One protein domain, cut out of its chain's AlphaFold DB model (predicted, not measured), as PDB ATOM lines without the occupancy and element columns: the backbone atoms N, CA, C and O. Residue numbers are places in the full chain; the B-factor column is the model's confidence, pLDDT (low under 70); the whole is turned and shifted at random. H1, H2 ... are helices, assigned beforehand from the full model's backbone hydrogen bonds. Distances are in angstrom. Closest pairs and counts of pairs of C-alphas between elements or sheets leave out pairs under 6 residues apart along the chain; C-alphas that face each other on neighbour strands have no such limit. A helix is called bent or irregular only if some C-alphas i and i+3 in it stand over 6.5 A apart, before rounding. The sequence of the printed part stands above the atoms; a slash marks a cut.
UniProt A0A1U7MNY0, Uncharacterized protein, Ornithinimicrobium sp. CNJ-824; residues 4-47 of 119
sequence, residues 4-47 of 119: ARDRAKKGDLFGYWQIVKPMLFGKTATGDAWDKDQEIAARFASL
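What this domain is: This is residues 4 to 47 of the 119 residues of an uncharacterized protein of Ornithinimicrobium sp. CNJ-824 (UniProt A0A1U7MNY0). Picture a small helical hairpin, the short H1 folding back into the longer H2, with a kinked third helix, H3, crossing the first part of H2 at about a right angle. The tight link of residues 26 to 30 joins the end of H2 to H3. The printed part has 44 residues with three named helices, H1, H2 and H3 in that order, and no named strand, and the class is all helix. It is compact and rounded, with a radius of gyration of the C-alphas of 9.2 A and spans of 22 by 20 by 15 A.

How they stand to each other: Start with H1, residues 4 to 9, and H2, residues 13 to 25: they form a helical hairpin and touch, with the C-alphas of Ala 4 and Tyr 16 closest at 4.7 A. Their lines stand at a shallow tilt of 31 degrees, opposite ways. Go on to H3, residues 31 to 46, which touches H2 at residues 13 to 17 alone; the closest C-alphas are those of Trp 17 and Ala 41, 5.8 A apart. Their lines are about perpendicular, at 85 degrees. H1 and H3 are close but not clearly touching, the closest C-alphas being those of Ala 8 and Ala 45, 6.4 A apart. In H1 every O i to N i+4 pair is within hydrogen-bond range; in H2 6 of 9 are, in H3 8 of 12.

Where its parts are: Find C-alpha 4 at (112.325, 145.024, 119.009), where H1 begins its 8.9 A. H2 runs 16.8 A from C-alpha 13 at (112.768, 139.408, 112.087) to C-alpha 25; it is neither bent nor irregular, but only just, as C-alphas 19 and 22 are 6.4 A apart. H3 runs 21.1 A to C-alpha 46 at (103.583, 137.350, 116.960). It has a kink of 65 degrees near residue 38 and is irregular, with C-alphas 32 and 35 being 7.5 A apart.

The domain as a whole: Look at Lys 10 and Gly 26 for the two C-alphas farthest apart, 24.7 A. The printed part has no cut, and both links are tight. The mean pLDDT of the printed part is 93.5, and no printed residue is under 70.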
ATOM      1  N   ALA A   4     112.377 146.347 119.622       90.56
ATOM      2  CA  ALA A   4     112.325 145.024 119.009       90.56
ATOM      3  C   ALA A   4     111.075 144.869 118.128       90.56
ATOM      4  O   ALA A   4     111.182 144.492 116.963       90.56
ATOM      5  N   ARG A   5     109.891 145.213 118.647       89.12
ATOM      6  CA  ARG A   5     108.622 145.079 117.913       89.12
ATOM      7  C   ARG A   5     108.574 145.951 116.665       89.12
ATOM      8  O   ARG A   5     108.042 145.511 115.650       89.12
ATOM      9  N   ASP A   6     109.187 147.129 116.701       93.31
ATOM     10  CA  ASP A   6     109.288 147.989 115.521       93.31
ATOM     11  C   ASP A   6     110.128 147.358 114.399       93.31
ATOM     12  O   ASP A   6     109.821 147.567 113.226       93.31
ATOM     13  N   ARG A   7     111.155 146.561 114.731       94.69
ATOM     14  CA  ARG A   7     111.934 145.800 113.737       94.69
ATOM     15  C   ARG A   7     111.100 144.697 113.095       94.69
ATOM     16  O   ARG A   7     110.987 144.666 111.873       94.69
ATOM     17  N   ALA A   8     110.428 143.880 113.908       93.50
ATOM     18  CA  ALA A   8     109.548 142.825 113.405       93.50
ATOM     19  C   ALA A   8     108.452 143.380 112.474       93.50
ATOM     20  O   ALA A   8     108.229 142.845 111.392       93.50
ATOM     21  N   LYS A   9     107.826 144.509 112.840       92.88
ATOM     22  CA  LYS A   9     106.815 145.191 112.011       92.88
ATOM     23  C   LYS A   9     107.332 145.688 110.662       92.88
ATOM     24  O   LYS A   9     106.548 145.821 109.730       92.88
ATOM     25  N   LYS A  10     108.629 145.975 110.562       95.69
ATOM     26  CA  LYS A  10     109.306 146.370 109.317       95.69
ATOM     27  C   LYS A  10     109.805 145.167 108.506       95.69
ATOM     28  O   LYS A  10     110.492 145.365 107.512       95.69
ATOM     29  N   GLY A  11     109.488 143.941 108.933       94.81
ATOM     30  CA  GLY A  11     109.959 142.701 108.310       94.81
ATOM     31  C   GLY A  11     111.358 142.262 108.758       94.81
ATOM     32  O   GLY A  11     111.833 141.218 108.322       94.81
ATOM     33  N   ASP A  12     112.010 143.006 109.654       96.81
ATOM     34  CA  ASP A  12     113.337 142.675 110.182       96.81
ATOM     35  C   ASP A  12     113.220 141.714 111.377       96.81
ATOM     36  O   ASP A  12     113.332 142.093 112.550       96.81
ATOM     37  N   LEU A  13     112.938 140.445 111.071       96.94
ATOM     38  CA  LEU A  13     112.768 139.408 112.087       96.94
ATOM     39  C   LEU A  13     114.096 139.024 112.760       96.94
ATOM     40  O   LEU A  13     114.124 138.771 113.966       96.94
ATOM     41  N   PHE A  14     115.207 139.035 112.021       97.38
ATOM     42  CA  PHE A  14     116.526 138.766 112.595       97.38
ATOM     43  C   PHE A  14     116.942 139.875 113.567       97.38
ATOM     44  O   PHE A  14     117.348 139.596 114.694       97.38
ATOM     45  N   GLY A  15     116.757 141.142 113.197       96.56
ATOM     46  CA  GLY A  15     117.035 142.268 114.077       96.56
ATOM     47  C   GLY A  15     116.101 142.343 115.288       96.56
ATOM     48  O   GLY A  15     116.528 142.841 116.334       96.56
ATOM     49  N   TYR A  16     114.861 141.845 115.196       96.19
ATOM     50  CA  TYR A  16     114.017 141.572 116.369       96.19
ATOM     51  C   TYR A  16     114.690 140.544 117.292       96.19
ATOM     52  O   TYR A  16     114.856 140.790 118.491       96.19
ATOM     53  N   TRP A  17     115.136 139.422 116.728       96.50
ATOM     54  CA  TRP A  17     115.713 138.311 117.481       96.50
ATOM     55  C   TRP A  17     117.059 138.641 118.137       96.50
ATOM     56  O   TRP A  17     117.316 138.202 119.257       96.50
ATOM     57  N   GLN A  18     117.867 139.506 117.519       96.81
ATOM     58  CA  GLN A  18     119.096 140.048 118.115       96.81
ATOM     59  C   GLN A  18     118.863 140.808 119.426       96.81
ATOM     60  O   GLN A  18     119.773 140.885 120.245       96.81
ATOM     61  N   ILE A  19     117.666 141.363 119.637       94.44
ATOM     62  CA  ILE A  19     117.305 142.051 120.884       94.44
ATOM     63  C   ILE A  19     116.675 141.066 121.877       94.44
ATOM     64  O   ILE A  19     116.985 141.100 123.065       94.44
ATOM     65  N   VAL A  20     115.796 140.180 121.403       92.31
ATOM     66  CA  VAL A  20     114.974 139.322 122.271       92.31
ATOM     67  C   VAL A  20     115.722 138.094 122.782       92.31
ATOM     68  O   VAL A  20     115.563 137.733 123.947       92.31
ATOM     69  N   LYS A  21     116.562 137.456 121.958       93.88
ATOM     70  CA  LYS A  21     117.253 136.219 122.346       93.88
ATOM     71  C   LYS A  21     118.209 136.406 123.539       93.88
ATOM     72  O   LYS A  21     118.148 135.586 124.459       93.88
ATOM     73  N   PRO A  22     119.032 137.476 123.596       93.00
ATOM     74  CA  PRO A  22     119.887 137.721 124.756       93.00
ATOM     75  C   PRO A  22     119.073 138.002 126.014       93.00
ATOM     76  O   PRO A  22     119.393 137.481 127.075       93.00
ATOM     77  N   MET A  23     117.996 138.778 125.876       87.31
ATOM     78  CA  MET A  23     117.139 139.164 126.994       87.31
ATOM     79  C   MET A  23     116.428 137.959 127.622       87.31
ATOM     80  O   MET A  23     116.416 137.833 128.840       87.31
ATOM     81  N   LEU A  24     115.828 137.083 126.811       85.88
ATOM     82  CA  LEU A  24     115.002 135.979 127.318       85.88
ATOM     83  C   LEU A  24     115.780 134.688 127.587       85.88
ATOM     84  O   LEU A  24     115.341 133.874 128.393       85.88
ATOM     85  N   PHE A  25     116.907 134.475 126.906       88.31
ATOM     86  CA  PHE A  25     117.630 133.198 126.951       88.31
ATOM     87  C   PHE A  25     119.120 133.345 127.270       88.31
ATOM     88  O   PHE A  25     119.836 132.343 127.248       88.31
ATOM     89  N   GLY A  26     119.615 134.566 127.498       89.00
ATOM     90  CA  GLY A  26     121.032 134.824 127.772       89.00
ATOM     91  C   GLY A  26     121.967 134.503 126.600       89.00
ATOM     92  O   GLY A  26     123.168 134.352 126.803       89.00
ATOM     93  N   LYS A  27     121.442 134.347 125.374       91.19
ATOM     94  CA  LYS A  27     122.212 133.931 124.188       91.19
ATOM     95  C   LYS A  27     122.098 134.937 123.054       91.19
ATOM     96  O   LYS A  27     121.008 135.386 122.716       91.19
ATOM     97  N   THR A  28     123.217 135.211 122.394       94.31
ATOM     98  CA  THR A  28     123.256 136.075 121.208       94.31
ATOM     99  C   THR A  28     122.646 135.378 119.991       94.31
ATOM    100  O   THR A  28     122.863 134.185 119.766       94.31
ATOM    101  N   ALA A  29     121.861 136.115 119.202       93.69
ATOM    102  CA  ALA A  29     121.419 135.658 117.887       93.69
ATOM    103  C   ALA A  29     122.544 135.878 116.865       93.69
ATOM    104  O   ALA A  29     123.066 136.988 116.746       93.69
ATOM    105  N   THR A  30     122.914 134.830 116.137       95.00
ATOM    106  CA  THR A  30     123.988 134.847 115.133       95.00
ATOM    107  C   THR A  30     123.448 134.392 113.783       95.00
ATOM    108  O   THR A  30     122.441 133.686 113.732       95.00
ATOM    109  N   GLY A  31     124.116 134.790 112.694       92.06
ATOM    110  CA  GLY A  31     123.744 134.356 111.343       92.06
ATOM    111  C   GLY A  31     123.782 132.833 111.200       92.06
ATOM    112  O   GLY A  31     122.824 132.242 110.719       92.06
ATOM    113  N   ASP A  32     124.818 132.194 111.743       93.25
ATOM    114  CA  ASP A  32     125.007 130.737 111.666       93.25
ATOM    115  C   ASP A  32     123.892 129.926 112.349       93.25
ATOM    116  O   ASP A  32     123.652 128.771 112.009       93.25
ATOM    117  N   ALA A  33     123.214 130.513 113.342       92.62
ATOM    118  CA  ALA A  33     122.106 129.873 114.046       92.62
ATOM    119  C   ALA A  33     120.733 130.248 113.467       92.62
ATOM    120  O   ALA A  33     119.720 129.734 113.945       92.62
ATOM    121  N   TRP A  34     120.680 131.146 112.477       94.88
ATOM    122  CA  TRP A  34     119.439 131.794 112.069       94.88
ATOM    123  C   TRP A  34     118.401 130.816 111.527       94.88
ATOM    124  O   TRP A  34     117.254 130.870 111.963       94.88
ATOM    125  N   ASP A  35     118.811 129.864 110.689       94.56
ATOM    126  CA  ASP A  35     117.905 128.870 110.102       94.56
ATOM    127  C   ASP A  35     117.121 128.087 111.169       94.56
ATOM    128  O   ASP A  35     115.953 127.761 110.983       94.56
ATOM    129  N   LYS A  36     117.745 127.823 112.326       93.44
ATOM    130  CA  LYS A  36     117.111 127.127 113.461       93.44
ATOM    131  C   LYS A  36     116.283 128.062 114.338       93.44
ATOM    132  O   LYS A  36     115.317 127.642 114.967       93.44
ATOM    133  N   ASP A  37     116.694 129.320 114.424       96.12
ATOM    134  CA  ASP A  37     116.082 130.328 115.281       96.12
ATOM    135  C   ASP A  37     114.844 130.978 114.646       96.12
ATOM    136  O   ASP A  37     113.992 131.492 115.373       96.12
ATOM    137  N   GLN A  38     114.738 130.979 113.314       96.50
ATOM    138  CA  GLN A  38     113.756 131.769 112.571       96.50
ATOM    139  C   GLN A  38     112.309 131.473 112.983       96.50
ATOM    140  O   GLN A  38     111.529 132.405 113.193       96.50
ATOM    141  N   GLU A  39     111.943 130.200 113.149       96.06
ATOM    142  CA  GLU A  39     110.586 129.810 113.557       96.06
ATOM    143  C   GLU A  39     110.251 130.286 114.975       96.06
ATOM    144  O   GLU A  39     109.167 130.817 115.236       96.06
ATOM    145  N   ILE A  40     111.206 130.157 115.898       94.69
ATOM    146  CA  ILE A  40     111.048 130.612 117.280       94.69
ATOM    147  C   ILE A  40     110.947 132.140 117.303       94.69
ATOM    148  O   ILE A  40     110.063 132.691 117.963       94.69
ATOM    149  N   ALA A  41     111.793 132.833 116.540       95.56
ATOM    150  CA  ALA A  41     111.752 134.280 116.407       95.56
ATOM    151  C   ALA A  41     110.393 134.760 115.881       95.56
ATOM    152  O   ALA A  41     109.807 135.672 116.467       95.56
ATOM    153  N   ALA A  42     109.862 134.116 114.834       95.75
ATOM    154  CA  ALA A  42     108.550 134.419 114.260       95.75
ATOM    155  C   ALA A  42     107.431 134.238 115.290       95.75
ATOM    156  O   ALA A  42     106.599 135.131 115.462       95.75
ATOM    157  N   ARG A  43     107.453 133.126 116.035       93.69
ATOM    158  CA  ARG A  43     106.496 132.870 117.116       93.69
ATOM    159  C   ARG A  43     106.553 133.961 118.181       93.69
ATOM    160  O   ARG A  43     105.529 134.524 118.540       93.69
ATOM    161  N   PHE A  44     107.733 134.297 118.691       91.81
ATOM    162  CA  PHE A  44     107.845 135.330 119.723       91.81
ATOM    163  C   PHE A  44     107.442 136.719 119.209       91.81
ATOM    164  O   PHE A  44     106.872 137.504 119.965       91.81
ATOM    165  N   ALA A  45     107.714 137.029 117.938       93.31
ATOM    166  CA  ALA A  45     107.323 138.291 117.319       93.31
ATOM    167  C   ALA A  45     105.800 138.443 117.152       93.31
ATOM    168  O   ALA A  45     105.322 139.581 117.130       93.31
ATOM    169  N   SER A  46     105.048 137.338 117.065       91.19
ATOM    170  CA  SER A  46     103.583 137.350 116.960       91.19
ATOM    171  C   SER A  46     102.864 137.346 118.308       91.19
ATOM    172  O   SER A  46     101.743 137.836 118.391       91.19
ATOM    173  N   LEU A  47     103.500 136.844 119.372       88.00
ATOM    174  CA  LEU A  47     102.901 136.829 120.706       88.00
ATOM    175  C   LEU A  47     102.699 138.248 121.221       88.00
ATOM    176  O   LEU A  47     103.654 139.024 121.257       88.00
TER     177      LEU A  47